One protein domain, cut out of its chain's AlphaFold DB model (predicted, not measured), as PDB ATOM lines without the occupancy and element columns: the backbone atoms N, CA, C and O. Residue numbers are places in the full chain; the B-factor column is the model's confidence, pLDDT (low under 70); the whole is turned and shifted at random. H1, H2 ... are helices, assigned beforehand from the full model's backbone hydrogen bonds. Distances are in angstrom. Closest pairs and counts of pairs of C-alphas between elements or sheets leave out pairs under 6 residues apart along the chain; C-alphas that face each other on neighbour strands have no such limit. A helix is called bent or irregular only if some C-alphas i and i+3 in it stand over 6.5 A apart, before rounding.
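AT A GLANCE: This is residues 352 to 458 of the 1009 residues of the protein "DNA polymerase III, epsilon subunit" of Ktedonobacter racemifer DSM 44963 (UniProt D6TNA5). Two groups of helices sit at opposite ends of a body rich in loops: H2 and H3 cross at one end, H4, H5 and H6 gather at the other, and H1 is near the middle. Residues 372 to 377 stick out. The printed part has 107 residues with six named helices, H1 to H6 in chain order, and no named strand; it is all helix, with 45 residues in helices, under half. It is compact, radius of gyration of the C-alphas 14.3 A, spanning 39 by 35 by 21 A.

HOW THE PARTS SIT: H2, residues 380 to 393, touches H3, residues 408 to 415, at a steep tilt of 56 degrees, the same way; their closest C-alphas, Gly 385 and Glu 410, are 4.8 A apart. H1, residues 363 to 366, only just touches H5, residues 439 to 442, with 3 pairs of C-alphas within 8 A, the closest His 364 and Tyr 440 at 6.4 A. H5 is close to but not clearly touching H4, residues 434 to 437 (closest C-alphas Tyr 435 and Arg 441, 7.4 A), and H6, residues 447 to 457 (Arg 441 and Ser 449, 6.6 A). H2 and H6 are apart. Every O i to N i+4 pair is within hydrogen-bond range in H2 and H6; H3 has 1 of 4, and 3 of 5 O i to N i+3 pairs; H1, H4 and H5 are too short for an i+4 pair.

IN THESE COORDINATES: H2 is 19.7 A long from C-alpha 380 at (157.427, 145.000, 164.652), H6 15.4 A to C-alpha 457 at (172.230, 157.080, 201.414), and H3 11.7 A. H3 is irregular, but only just: C-alphas 409 and 412 are 6.8 A apart.

THE WHOLE: The C-alphas farthest apart, of Gly 376 and Ala 458, are 44.0 A apart. The printed part has no cut. The links H1 to H2, H2 to H3 and H3 to H4 are long. The model's pLDDT is under 70 at residues 373 to 377 and 431.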
ATOM      1  N   ALA A 352     172.309 149.744 197.779       93.25
ATOM      2  CA  ALA A 352     171.743 150.326 196.563       93.25
ATOM      3  C   ALA A 352     172.428 149.761 195.318       93.25
ATOM      4  O   ALA A 352     173.643 149.581 195.302       93.25
ATOM      5  N   TYR A 353     171.653 149.526 194.262       92.88
ATOM      6  CA  TYR A 353     172.185 149.227 192.936       92.88
ATOM      7  C   TYR A 353     172.327 150.520 192.123       92.88
ATOM      8  O   TYR A 353     171.431 151.364 192.131       92.88
ATOM      9  N   LEU A 354     173.458 150.677 191.432       93.81
ATOM     10  CA  LEU A 354     173.704 151.746 190.470       93.81
ATOM     11  C   LEU A 354     173.847 151.136 189.075       93.81
ATOM     12  O   LEU A 354     174.878 150.543 188.753       93.81
ATOM     13  N   ALA A 355     172.813 151.294 188.250       91.81
ATOM     14  CA  ALA A 355     172.864 150.922 186.843       91.81
ATOM     15  C   ALA A 355     173.823 151.823 186.042       91.81
ATOM     16  O   ALA A 355     174.048 152.984 186.393       91.81
ATOM     17  N   GLU A 356     174.344 151.276 184.946       89.62
ATOM     18  CA  GLU A 356     175.190 151.965 183.964       89.62
ATOM     19  C   GLU A 356     174.458 153.094 183.213       89.62
ATOM     20  O   GLU A 356     173.246 153.307 183.376       89.62
ATOM     21  N   ARG A 357     175.181 153.857 182.382       86.44
ATOM     22  CA  ARG A 357     174.597 154.949 181.590       86.44
ATOM     23  C   ARG A 357     173.490 154.402 180.682       86.44
ATOM     24  O   ARG A 357     173.664 153.424 179.970       86.44
ATOM     25  N   GLY A 358     172.321 155.043 180.708       89.50
ATOM     26  CA  GLY A 358     171.144 154.548 179.984       89.50
ATOM     27  C   GLY A 358     170.458 153.346 180.636       89.50
ATOM     28  O   GLY A 358     169.508 152.808 180.074       89.50
ATOM     29  N   GLY A 359     170.871 152.955 181.842       91.44
ATOM     30  CA  GLY A 359     170.264 151.878 182.618       91.44
ATOM     31  C   GLY A 359     168.933 152.231 183.290       91.44
ATOM     32  O   GLY A 359     168.350 151.360 183.928       91.44
ATOM     33  N   TYR A 360     168.424 153.460 183.142       92.44
ATOM     34  CA  TYR A 360     167.145 153.887 183.726       92.44
ATOM     35  C   TYR A 360     166.163 154.415 182.681       92.44
ATOM     36  O   TYR A 360     166.564 155.020 181.688       92.44
ATOM     37  N   LEU A 361     164.867 154.273 182.949       91.44
ATOM     38  CA  LEU A 361     163.801 154.939 182.208       91.44
ATOM     39  C   LEU A 361     163.889 156.457 182.411       91.44
ATOM     40  O   LEU A 361     163.834 156.961 183.537       91.44
ATOM     41  N   CYS A 362     163.960 157.209 181.317       89.81
ATOM     42  CA  CYS A 362     163.854 158.657 181.360       89.81
ATOM     43  C   CYS A 362     162.387 159.080 181.224       89.81
ATOM     44  O   CYS A 362     161.850 159.174 180.120       89.81
ATOM     45  N   THR A 363     161.742 159.420 182.345       85.81
ATOM     46  CA  THR A 363     160.346 159.906 182.390       85.81
ATOM     47  C   THR A 363     160.103 161.087 181.439       85.81
ATOM     48  O   THR A 363     159.027 161.225 180.862       85.81
ATOM     49  N   HIS A 364     161.126 161.922 181.233       84.25
ATOM     50  CA  HIS A 364     161.067 163.047 180.303       84.25
ATOM     51  C   HIS A 364     160.951 162.620 178.836       84.25
ATOM     52  O   HIS A 364     160.204 163.247 178.090       84.25
ATOM     53  N   ARG A 365     161.656 161.558 178.433       85.56
ATOM     54  CA  ARG A 365     161.594 161.003 177.074       85.56
ATOM     55  C   ARG A 365     160.339 160.157 176.883       85.56
ATOM     56  O   ARG A 365     159.690 160.263 175.847       85.56
ATOM     57  N   TRP A 366     159.954 159.396 177.912       84.50
ATOM     58  CA  TRP A 366     158.735 158.584 177.925       84.50
ATOM     59  C   TRP A 366     157.476 159.412 177.643       84.50
ATOM     60  O   TRP A 366     156.691 159.075 176.770       84.50
ATOM     61  N   PHE A 367     157.304 160.548 178.315       77.88
ATOM     62  CA  PHE A 367     156.170 161.451 178.072       77.88
ATOM     63  C   PHE A 367     156.484 162.562 177.061       77.88
ATOM     64  O   PHE A 367     155.829 163.602 177.047       77.88
ATOM     65  N   GLY A 368     157.529 162.371 176.260       76.75
ATOM     66  CA  GLY A 368     158.133 163.411 175.445       76.75
ATOM     67  C   GLY A 368     158.045 163.178 173.940       76.75
ATOM     68  O   GLY A 368     157.342 162.300 173.435       76.75
ATOM     69  N   ALA A 369     158.831 163.966 173.210       72.25
ATOM     70  CA  ALA A 369     158.985 163.875 171.764       72.25
ATOM     71  C   ALA A 369     159.611 162.542 171.311       72.25
ATOM     72  O   ALA A 369     159.398 162.135 170.172       72.25
ATOM     73  N   ALA A 370     160.320 161.826 172.191       70.69
ATOM     74  CA  ALA A 370     160.998 160.574 171.853       70.69
ATOM     75  C   ALA A 370     160.037 159.430 171.458       70.69
ATOM     76  O   ALA A 370     160.404 158.545 170.679       70.69
ATOM     77  N   LEU A 371     158.788 159.462 171.939       71.81
ATOM     78  CA  LEU A 371     157.727 158.537 171.515       71.81
ATOM     79  C   LEU A 371     156.928 159.033 170.297       71.81
ATOM     80  O   LEU A 371     156.077 158.307 169.784       71.81
ATOM     81  N   ARG A 372     157.166 160.262 169.817       71.69
ATOM     82  CA  ARG A 372     156.520 160.774 168.599       71.69
ATOM     83  C   ARG A 372     157.189 160.169 167.363       71.69
ATOM     84  O   ARG A 372     158.357 159.775 167.385       71.69
ATOM     85  N   ARG A 373     156.446 160.120 166.253       67.19
ATOM     86  CA  ARG A 373     156.989 159.676 164.964       67.19
ATOM     87  C   ARG A 373     157.986 160.714 164.451       67.19
ATOM     88  O   ARG A 373     157.592 161.761 163.943       67.19
ATOM     89  N   THR A 374     159.267 160.417 164.606       61.25
ATOM     90  CA  THR A 374     160.373 161.208 164.054       61.25
ATOM     91  C   THR A 374     160.928 160.578 162.774       61.25
ATOM     92  O   THR A 374     161.369 161.298 161.886       61.25
ATOM     93  N   SER A 375     160.832 159.255 162.618       60.38
ATOM     94  CA  SER A 375     161.358 158.520 161.464       60.38
ATOM     95  C   SER A 375     160.501 157.292 161.123       60.38
ATOM     96  O   SER A 375     160.544 156.301 161.839       60.38
ATOM     97  N   GLY A 376     159.751 157.341 160.011       65.06
ATOM     98  CA  GLY A 376     159.065 156.165 159.440       65.06
ATOM     99  C   GLY A 376     158.029 155.473 160.345       65.06
ATOM    100  O   GLY A 376     157.652 156.000 161.391       65.06
ATOM    101  N   GLU A 377     157.540 154.310 159.898       67.88
ATOM    102  CA  GLU A 377     156.786 153.362 160.741       67.88
ATOM    103  C   GLU A 377     157.756 152.621 161.677       67.88
ATOM    104  O   GLU A 377     158.926 152.428 161.329       67.88
ATOM    105  N   LEU A 378     157.286 152.190 162.853       77.75
ATOM    106  CA  LEU A 378     158.090 151.337 163.734       77.75
ATOM    107  C   LEU A 378     158.304 149.968 163.081       77.75
ATOM    108  O   LEU A 378     157.443 149.478 162.351       77.75
ATOM    109  N   THR A 379     159.411 149.300 163.405       83.50
ATOM    110  CA  THR A 379     159.499 147.857 163.140       83.50
ATOM    111  C   THR A 379     158.586 147.088 164.102       83.50
ATOM    112  O   THR A 379     158.172 147.610 165.145       83.50
ATOM    113  N   ALA A 380     158.254 145.835 163.776       83.81
ATOM    114  CA  ALA A 380     157.427 145.000 164.652       83.81
ATOM    115  C   ALA A 380     158.091 144.802 166.027       83.81
ATOM    116  O   ALA A 380     157.430 144.864 167.061       83.81
ATOM    117  N   GLU A 381     159.414 144.656 166.047       85.38
ATOM    118  CA  GLU A 381     160.218 144.452 167.251       85.38
ATOM    119  C   GLU A 381     160.286 145.717 168.112       85.38
ATOM    120  O   GLU A 381     160.171 145.641 169.335       85.38
ATOM    121  N   GLN A 382     160.393 146.895 167.487       84.69
ATOM    122  CA  GLN A 382     160.296 148.173 168.194       84.69
ATOM    123  C   GLN A 382     158.907 148.372 168.804       84.69
ATOM    124  O   GLN A 382     158.796 148.803 169.952       84.69
ATOM    125  N   ALA A 383     157.845 148.046 168.062       86.19
ATOM    126  CA  ALA A 383     156.478 148.143 168.557       86.19
ATOM    127  C   ALA A 383     156.221 147.195 169.737       86.19
ATOM    128  O   ALA A 383     155.665 147.624 170.749       86.19
ATOM    129  N   ARG A 384     156.694 145.945 169.650       88.06
ATOM    130  CA  ARG A 384     156.656 144.966 170.747       88.06
ATOM    131  C   ARG A 384     157.418 145.456 171.973       88.06
ATOM    132  O   ARG A 384     156.876 145.434 173.077       88.06
ATOM    133  N   GLY A 385     158.634 145.970 171.776       89.56
ATOM    134  CA  GLY A 385     159.434 146.573 172.838       89.56
ATOM    135  C   GLY A 385     158.708 147.736 173.520       89.56
ATOM    136  O   GLY A 385     158.598 147.757 174.740       89.56
ATOM    137  N   LEU A 386     158.132 148.672 172.759       86.88
ATOM    138  CA  LEU A 386     157.371 149.796 173.321       86.88
ATOM    139  C   LEU A 386     156.089 149.355 174.041       86.88
ATOM    140  O   LEU A 386     155.772 149.907 175.092       86.88
ATOM    141  N   ALA A 387     155.375 148.355 173.517       87.69
ATOM    142  CA  ALA A 387     154.197 147.781 174.167       87.69
ATOM    143  C   ALA A 387     154.537 147.207 175.549       87.69
ATOM    144  O   ALA A 387     153.894 147.533 176.549       87.69
ATOM    145  N   LYS A 388     155.600 146.402 175.602       90.19
ATOM    146  CA  LYS A 388     156.158 145.820 176.825       90.19
ATOM    147  C   LYS A 388     156.585 146.884 177.834       90.19
ATOM    148  O   LYS A 388     156.231 146.810 179.010       90.19
ATOM    149  N   LEU A 389     157.306 147.902 177.363       88.38
ATOM    150  CA  LEU A 389     157.746 149.031 178.185       88.38
ATOM    151  C   LEU A 389     156.553 149.821 178.731       88.38
ATOM    152  O   LEU A 389     156.600 150.253 179.876       88.38
ATOM    153  N   GLY A 390     155.469 149.952 177.962       84.12
ATOM    154  CA  GLY A 390     154.249 150.637 178.388       84.12
ATOM    155  C   GLY A 390     153.579 150.004 179.600       84.12
ATOM    156  O   GLY A 390     153.168 150.726 180.506       84.12
ATOM    157  N   LEU A 391     153.515 148.671 179.646       83.00
ATOM    158  CA  LEU A 391     152.977 147.955 180.801       83.00
ATOM    159  C   LEU A 391     153.924 148.026 182.001       83.00
ATOM    160  O   LEU A 391     153.503 148.376 183.102       83.00
ATOM    161  N   TRP A 392     155.210 147.738 181.784       87.25
ATOM    162  CA  TRP A 392     156.216 147.765 182.849       87.25
ATOM    163  C   TRP A 392     156.348 149.145 183.500       87.25
ATOM    164  O   TRP A 392     156.427 149.249 184.724       87.25
ATOM    165  N   ALA A 393     156.327 150.215 182.705       84.44
ATOM    166  CA  ALA A 393     156.536 151.564 183.207       84.44
ATOM    167  C   ALA A 393     155.447 151.993 184.210       84.44
ATOM    168  O   ALA A 393     155.725 152.802 185.087       84.44
ATOM    169  N   GLN A 394     154.239 151.419 184.144       76.19
ATOM    170  CA  GLN A 394     153.177 151.680 185.126       76.19
ATOM    171  C   GLN A 394     153.408 150.995 186.481       76.19
ATOM    172  O   GLN A 394     152.804 151.402 187.469       76.19
ATOM    173  N   GLN A 395     154.254 149.965 186.526       76.50
ATOM    174  CA  GLN A 395     154.459 149.104 187.695       76.50
ATOM    175  C   GLN A 395     155.829 149.316 188.351       76.50
ATOM    176  O   GLN A 395     156.005 149.029 189.532       76.50
ATOM    177  N   THR A 396     156.817 149.812 187.602       82.31
ATOM    178  CA  THR A 396     158.185 149.957 188.109       82.31
ATOM    179  C   THR A 396     158.318 151.048 189.175       82.31
ATOM    180  O   THR A 396     157.877 152.190 189.016       82.31
ATOM    181  N   LEU A 397     159.012 150.709 190.263       82.38
ATOM    182  CA  LEU A 397     159.382 151.652 191.322       82.38
ATOM    183  C   LEU A 397     160.798 152.205 191.136       82.38
ATOM    184  O   LEU A 397     161.079 153.333 191.555       82.38
ATOM    185  N   THR A 398     161.682 151.444 190.487       84.81
ATOM    186  CA  THR A 398     163.097 151.803 190.332       84.81
ATOM    187  C   THR A 398     163.414 152.421 188.973       84.81
ATOM    188  O   THR A 398     164.332 153.241 188.893       84.81
ATOM    189  N   GLY A 399     162.642 152.064 187.938       88.69
ATOM    190  CA  GLY A 399     162.863 152.435 186.544       88.69
ATOM    191  C   GLY A 399     164.086 151.774 185.911       88.69
ATOM    192  O   GLY A 399     164.571 152.284 184.906       88.69
ATOM    193  N   GLU A 400     164.626 150.703 186.489       89.19
ATOM    194  CA  GLU A 400     165.860 150.053 186.033       89.19
ATOM    195  C   GLU A 400     165.636 149.140 184.818       89.19
ATOM    196  O   GLU A 400     164.780 148.258 184.848       89.19
ATOM    197  N   ARG A 401     166.484 149.267 183.782       89.69
ATOM    198  CA  ARG A 401     166.477 148.398 182.587       89.69
ATOM    199  C   ARG A 401     166.480 146.926 182.966       89.69
ATOM    200  O   ARG A 401     165.790 146.132 182.341       89.69
ATOM    201  N   GLY A 402     167.273 146.568 183.973       83.25
ATOM    202  CA  GLY A 402     167.454 145.174 184.345       83.25
ATOM    203  C   GLY A 402     166.149 144.487 184.759       83.25
ATOM    204  O   GLY A 402     166.087 143.266 184.704       83.25
ATOM    205  N   GLU A 403     165.110 145.222 185.200       84.56
ATOM    206  CA  GLU A 403     163.805 144.643 185.578       84.56
ATOM    207  C   GLU A 403     163.097 143.978 184.394       84.56
ATOM    208  O   GLU A 403     162.115 143.260 184.581       84.56
ATOM    209  N   LEU A 404     163.603 144.220 183.187       86.75
ATOM    210  CA  LEU A 404     163.087 143.745 181.925       86.75
ATOM    211  C   LEU A 404     164.029 142.713 181.317       86.75
ATOM    212  O   LEU A 404     165.241 142.917 181.237       86.75
ATOM    213  N   THR A 405     163.449 141.676 180.729       85.50
ATOM    214  CA  THR A 405     164.182 140.793 179.816       85.50
ATOM    215  C   THR A 405     163.949 141.263 178.391       85.50
ATOM    216  O   THR A 405     163.007 140.805 177.751       85.50
ATOM    217  N   LEU A 406     164.748 142.205 177.888       85.38
ATOM    218  CA  LEU A 406     164.620 142.698 176.510       85.38
ATOM    219  C   LEU A 406     165.335 141.772 175.524       85.38
ATOM    220  O   LEU A 406     166.514 141.462 175.696       85.38
ATOM    221  N   LEU A 407     164.635 141.375 174.462       83.69
ATOM    222  CA  LEU A 407     165.267 140.675 173.345       83.69
ATOM    223  C   LEU A 407     166.219 141.636 172.605       83.69
ATOM    224  O   LEU A 407     165.972 142.847 172.595       83.69
ATOM    225  N   PRO A 408     167.287 141.149 171.944       78.25
ATOM    226  CA  PRO A 408     168.220 142.016 171.220       78.25
ATOM    227  C   PRO A 408     167.521 142.968 170.242       78.25
ATOM    228  O   PRO A 408     167.832 144.155 170.206       78.25
ATOM    229  N   GLN A 409     166.495 142.483 169.536       79.38
ATOM    230  CA  GLN A 409     165.731 143.275 168.570       79.38
ATOM    231  C   GLN A 409     164.818 144.332 169.227       79.38
ATOM    232  O   GLN A 409     164.397 145.279 168.571       79.38
ATOM    233  N   GLU A 410     164.521 144.200 170.523       85.50
ATOM    234  CA  GLU A 410     163.719 145.161 171.295       85.50
ATOM    235  C   GLU A 410     164.573 146.282 171.899       85.50
ATOM    236  O   GLU A 410     164.030 147.282 172.370       85.50
ATOM    237  N   SER A 411     165.906 146.148 171.904       85.25
ATOM    238  CA  SER A 411     166.792 147.107 172.579       85.25
ATOM    239  C   SER A 411     166.692 148.518 171.994       85.25
ATOM    240  O   SER A 411     166.734 149.486 172.752       85.25
ATOM    241  N   ALA A 412     166.408 148.640 170.694       83.75
ATOM    242  CA  ALA A 412     166.144 149.925 170.049       83.75
ATOM    243  C   ALA A 412     164.936 150.667 170.659       83.75
ATOM    244  O   ALA A 412     164.910 151.895 170.674       83.75
ATOM    245  N   ALA A 413     163.932 149.956 171.192       87.00
ATOM    246  CA  ALA A 413     162.814 150.591 171.893       87.00
ATOM    247  C   ALA A 413     163.258 151.203 173.233       87.00
ATOM    248  O   ALA A 413     162.815 152.297 173.581       87.00
ATOM    249  N   TRP A 414     164.161 150.531 173.956       90.88
ATOM    250  CA  TRP A 414     164.734 151.041 175.204       90.88
ATOM    251  C   TRP A 414     165.593 152.284 174.974       90.88
ATOM    252  O   TRP A 414     165.402 153.284 175.656       90.88
ATOM    253  N   GLU A 415     166.483 152.264 173.981       86.12
ATOM    254  CA  GLU A 415     167.384 153.387 173.660       86.12
ATOM    255  C   GLU A 415     166.638 154.703 173.378       86.12
ATOM    256  O   GLU A 415     167.137 155.799 173.657       86.12
ATOM    257  N   ARG A 416     165.403 154.618 172.867       83.69
ATOM    258  CA  ARG A 416     164.534 155.783 172.636       83.69
ATOM    259  C   ARG A 416     164.040 156.439 173.919       83.69
ATOM    260  O   ARG A 416     163.719 157.619 173.903       83.69
ATOM    261  N   ILE A 417     163.932 155.695 175.013       86.56
ATOM    262  CA  ILE A 417     163.321 156.174 176.261       86.56
ATOM    263  C   ILE A 417     164.287 156.144 177.444       86.56
ATOM    264  O   ILE A 417     163.948 156.618 178.527       86.56
ATOM    265  N   SER A 418     165.480 155.590 177.248       91.50
ATOM    266  CA  SER A 418     166.500 155.454 178.273       91.50
ATOM    267  C   SER A 418     167.090 156.800 178.672       91.50
ATOM    268  O   SER A 418     167.063 157.781 177.918       91.50
ATOM    269  N   SER A 419     167.659 156.823 179.871       89.56
ATOM    270  CA  SER A 419     168.493 157.904 180.373       89.56
ATOM    271  C   SER A 419     169.836 157.994 179.636       89.56
ATOM    272  O   SER A 419     170.088 157.276 178.669       89.56
ATOM    273  N   GLY A 420     170.713 158.898 180.074       83.62
ATOM    274  CA  GLY A 420     172.069 159.073 179.543       83.62
ATOM    275  C   GLY A 420     172.283 160.388 178.793       83.62
ATOM    276  O   GLY A 420     173.416 160.688 178.407       83.62
ATOM    277  N   VAL A 421     171.225 161.184 178.631       79.00
ATOM    278  CA  VAL A 421     171.245 162.498 177.965       79.00
ATOM    279  C   VAL A 421     170.989 163.653 178.932       79.00
ATOM    280  O   VAL A 421     171.156 164.814 178.578       79.00
ATOM    281  N   GLU A 422     170.609 163.372 180.177       78.12
ATOM    282  CA  GLU A 422     170.187 164.398 181.130       78.12
ATOM    283  C   GLU A 422     171.320 165.366 181.470       78.12
ATOM    284  O   GLU A 422     171.104 166.562 181.666       78.12
ATOM    285  N   ARG A 423     172.547 164.853 181.549       76.19
ATOM    286  CA  ARG A 423     173.721 165.644 181.927       76.19
ATOM    287  C   ARG A 423     174.341 166.393 180.742       76.19
ATOM    288  O   ARG A 423     175.322 167.103 180.943       76.19
ATOM    289  N   LEU A 424     173.775 166.276 179.537       79.38
ATOM    290  CA  LEU A 424     174.267 167.016 178.379       79.38
ATOM    291  C   LEU A 424     174.078 168.530 178.583       79.38
ATOM    292  O   LEU A 424     173.033 168.967 179.090       79.38
ATOM    293  N   PRO A 425     175.078 169.345 178.203       74.06
ATOM    294  CA  PRO A 425     174.949 170.792 178.241       74.06
ATOM    295  C   PRO A 425     173.963 171.266 177.164       74.06
ATOM    296  O   PRO A 425     173.971 170.767 176.040       74.06
ATOM    297  N   SER A 426     173.142 172.256 177.508       78.38
ATOM    298  CA  SER A 426     172.267 172.962 176.564       78.38
ATOM    299  C   SER A 426     173.077 173.885 175.651       78.38
ATOM    300  O   SER A 426     174.052 174.501 176.096       78.38
ATOM    301  N   ALA A 427     172.642 174.055 174.398       77.75
ATOM    302  CA  ALA A 427     173.195 175.077 173.505       77.75
ATOM    303  C   ALA A 427     172.922 176.516 173.983       77.75
ATOM    304  O   ALA A 427     173.619 177.447 173.574       77.75
ATOM    305  N   ASP A 428     171.914 176.715 174.837       74.50
ATOM    306  CA  ASP A 428     171.699 177.967 175.565       74.50
ATOM    307  C   ASP A 428     172.324 177.886 176.973       74.50
ATOM    308  O   ASP A 428     171.768 177.189 177.832       74.50
ATOM    309  N   PRO A 429     173.422 178.623 177.254       72.38
ATOM    310  CA  PRO A 429     174.049 178.667 178.576       72.38
ATOM    311  C   PRO A 429     173.110 179.147 179.688       72.38
ATOM    312  O   PRO A 429     173.312 178.810 180.851       72.38
ATOM    313  N   ARG A 430     172.068 179.923 179.353       73.62
ATOM    314  CA  ARG A 430     171.083 180.420 180.325       73.62
ATOM    315  C   ARG A 430     170.122 179.328 180.794       73.62
ATOM    316  O   ARG A 430     169.539 179.459 181.866       73.62
ATOM    317  N   ALA A 431     169.941 178.273 179.999       67.56
ATOM    318  CA  ALA A 431     168.966 177.219 180.260       67.56
ATOM    319  C   ALA A 431     169.486 176.103 181.192       67.56
ATOM    320  O   ALA A 431     168.686 175.291 181.659       67.56
ATOM    321  N   GLY A 432     170.793 176.066 181.488       74.50
ATOM    322  CA  GLY A 432     171.418 174.992 182.272       74.50
ATOM    323  C   GLY A 432     171.400 173.635 181.554       74.50
ATOM    324  O   GLY A 432     171.134 173.558 180.356       74.50
ATOM    325  N   SER A 433     171.694 172.542 182.263       78.56
ATOM    326  CA  SER A 433     171.604 171.188 181.684       78.56
ATOM    327  C   SER A 433     170.156 170.695 181.572       78.56
ATOM    328  O   SER A 433     169.268 171.166 182.294       78.56
ATOM    329  N   ILE A 434     169.920 169.684 180.721       79.38
ATOM    330  CA  ILE A 434     168.619 168.992 180.622       79.38
ATOM    331  C   ILE A 434     168.149 168.538 182.015       79.38
ATOM    332  O   ILE A 434     166.990 168.725 182.391       79.38
ATOM    333  N   TYR A 435     169.072 168.025 182.827       82.19
ATOM    334  CA  TYR A 435     168.827 167.572 184.192       82.19
ATOM    335  C   TYR A 435     168.300 168.686 185.105       82.19
ATOM    336  O   TYR A 435     167.347 168.478 185.855       82.19
ATOM    337  N   GLN A 436     168.874 169.891 185.025       82.00
ATOM    338  CA  GLN A 436     168.475 171.034 185.853       82.00
ATOM    339  C   GLN A 436     167.096 171.591 185.464       82.00
ATOM    340  O   GLN A 436     166.336 172.029 186.341       82.00
ATOM    341  N   ARG A 437     166.750 171.565 184.169       80.25
ATOM    342  CA  ARG A 437     165.449 172.034 183.650       80.25
ATOM    343  C   ARG A 437     164.334 170.987 183.707       80.25
ATOM    344  O   ARG A 437     163.171 171.355 183.592       80.25
ATOM    345  N   CYS A 438     164.664 169.710 183.903       81.81
ATOM    346  CA  CYS A 438     163.707 168.609 183.849       81.81
ATOM    347  C   CYS A 438     162.562 168.765 184.868       81.81
ATOM    348  O   CYS A 438     162.763 168.668 186.085       81.81
ATOM    349  N   THR A 439     161.336 168.948 184.363       80.25
ATOM    350  CA  THR A 439     160.112 169.059 185.171       80.25
ATOM    351  C   THR A 439     159.910 167.827 186.051       80.25
ATOM    352  O   THR A 439     159.664 167.959 187.248       80.25
ATOM    353  N   TYR A 440     160.098 166.631 185.488       82.38
ATOM    354  CA  TYR A 440     159.905 165.362 186.193       82.38
ATOM    355  C   TYR A 440     160.865 165.182 187.368       82.38
ATOM    356  O   TYR A 440     160.471 164.666 188.411       82.38
ATOM    357  N   ARG A 441     162.106 165.668 187.249       85.62
ATOM    358  CA  ARG A 441     163.067 165.662 188.357       85.62
ATOM    359  C   ARG A 441     162.615 166.567 189.497       85.62
ATOM    360  O   ARG A 441     162.547 166.118 190.634       85.62
ATOM    361  N   ARG A 442     162.262 167.823 189.200       83.56
ATOM    362  CA  ARG A 442     161.805 168.799 190.213       83.56
ATOM    363  C   ARG A 442     160.551 168.338 190.963       83.56
ATOM    364  O   ARG A 442     160.281 168.826 192.053       83.56
ATOM    365  N   LYS A 443     159.783 167.427 190.363       79.06
ATOM    366  CA  LYS A 443     158.568 166.827 190.923       79.06
ATOM    367  C   LYS A 443     158.795 165.457 191.589       79.06
ATOM    368  O   LYS A 443     157.821 164.858 192.021       79.06
ATOM    369  N   GLY A 444     160.034 164.952 191.669       82.75
ATOM    370  CA  GLY A 444     160.348 163.671 192.328       82.75
ATOM    371  C   GLY A 444     159.991 162.410 191.521       82.75
ATOM    372  O   GLY A 444     159.856 161.322 192.078       82.75
ATOM    373  N   LEU A 445     159.822 162.534 190.201       82.62
ATOM    374  CA  LEU A 445     159.399 161.449 189.298       82.62
ATOM    375  C   LEU A 445     160.523 160.943 188.377       82.62
ATOM    376  O   LEU A 445     160.281 160.133 187.486       82.62
ATOM    377  N   CYS A 446     161.748 161.442 188.544       87.31
ATOM    378  CA  CYS A 446     162.900 161.043 187.739       87.31
ATOM    379  C   CYS A 446     163.629 159.862 188.391       87.31
ATOM    380  O   CYS A 446     164.238 160.027 189.448       87.31
ATOM    381  N   PHE A 447     163.615 158.699 187.736       89.94
ATOM    382  CA  PHE A 447     164.272 157.487 188.234       89.94
ATOM    383  C   PHE A 447     165.782 157.650 188.433       89.94
ATOM    384  O   PHE A 447     166.307 157.168 189.431       89.94
ATOM    385  N   VAL A 448     166.455 158.423 187.573       90.94
ATOM    386  CA  VAL A 448     167.880 158.762 187.738       90.94
ATOM    387  C   VAL A 448     168.120 159.517 189.050       90.94
ATOM    388  O   VAL A 448     168.974 159.124 189.835       90.94
ATOM    389  N   SER A 449     167.331 160.559 189.334       89.88
ATOM    390  CA  SER A 449     167.472 161.339 190.576       89.88
ATOM    391  C   SER A 449     167.187 160.493 191.818       89.88
ATOM    392  O   SER A 449     167.890 160.612 192.816       89.88
ATOM    393  N   LEU A 450     166.189 159.607 191.745       89.19
ATOM    394  CA  LEU A 450     165.859 158.685 192.833       89.19
ATOM    395  C   LEU A 450     166.968 157.648 193.062       89.19
ATOM    396  O   LEU A 450     167.226 157.267 194.200       89.19
ATOM    397  N   ALA A 451     167.618 157.173 191.998       90.88
ATOM    398  CA  ALA A 451     168.760 156.274 192.105       90.88
ATOM    399  C   ALA A 451     169.986 156.984 192.699       90.88
ATOM    400  O   ALA A 451     170.632 156.439 193.589       90.88
ATOM    401  N   GLU A 452     170.267 158.225 192.287       91.38
ATOM    402  CA  GLU A 452     171.334 159.049 192.877       91.38
ATOM    403  C   GLU A 452     171.139 159.244 194.389       91.38
ATOM    404  O   GLU A 452     172.098 159.145 195.154       91.38
ATOM    405  N   GLU A 453     169.908 159.506 194.833       91.31
ATOM    406  CA  GLU A 453     169.565 159.629 196.257       91.31
ATOM    407  C   GLU A 453     169.739 158.304 197.009       91.31
ATOM    408  O   GLU A 453     170.359 158.283 198.074       91.31
ATOM    409  N   ARG A 454     169.280 157.184 196.430       91.12
ATOM    410  CA  ARG A 454     169.499 155.835 196.984       91.12
ATOM    411  C   ARG A 454     170.986 155.530 197.159       91.12
ATOM    412  O   ARG A 454     171.391 155.084 198.228       91.12
ATOM    413  N   VAL A 455     171.804 155.815 196.145       93.06
ATOM    414  CA  VAL A 455     173.259 155.607 196.189       93.06
ATOM    415  C   VAL A 455     173.901 156.452 197.283       93.06
ATOM    416  O   VAL A 455     174.692 155.919 198.058       93.06
ATOM    417  N   LYS A 456     173.547 157.740 197.396       91.88
ATOM    418  CA  LYS A 456     174.089 158.643 198.428       91.88
ATOM    419  C   LYS A 456     173.810 158.161 199.853       91.88
ATOM    420  O   LYS A 456     174.678 158.318 200.705       91.88
ATOM    421  N   ASN A 457     172.652 157.546 200.088       90.44
ATOM    422  CA  ASN A 457     172.230 157.080 201.414       90.44
ATOM    423  C   ASN A 457     172.638 155.625 201.726       90.44
ATOM    424  O   ASN A 457     172.461 155.159 202.852       90.44
ATOM    425  N   ALA A 458     173.170 154.883 200.750       92.19
ATOM    426  CA  ALA A 458     173.562 153.489 200.929       92.19
ATOM    427  C   ALA A 458     174.977 153.330 201.511       92.19
ATOM    428  O   ALA A 458     175.907 154.067 201.151       92.19
TER     429      ALA A 458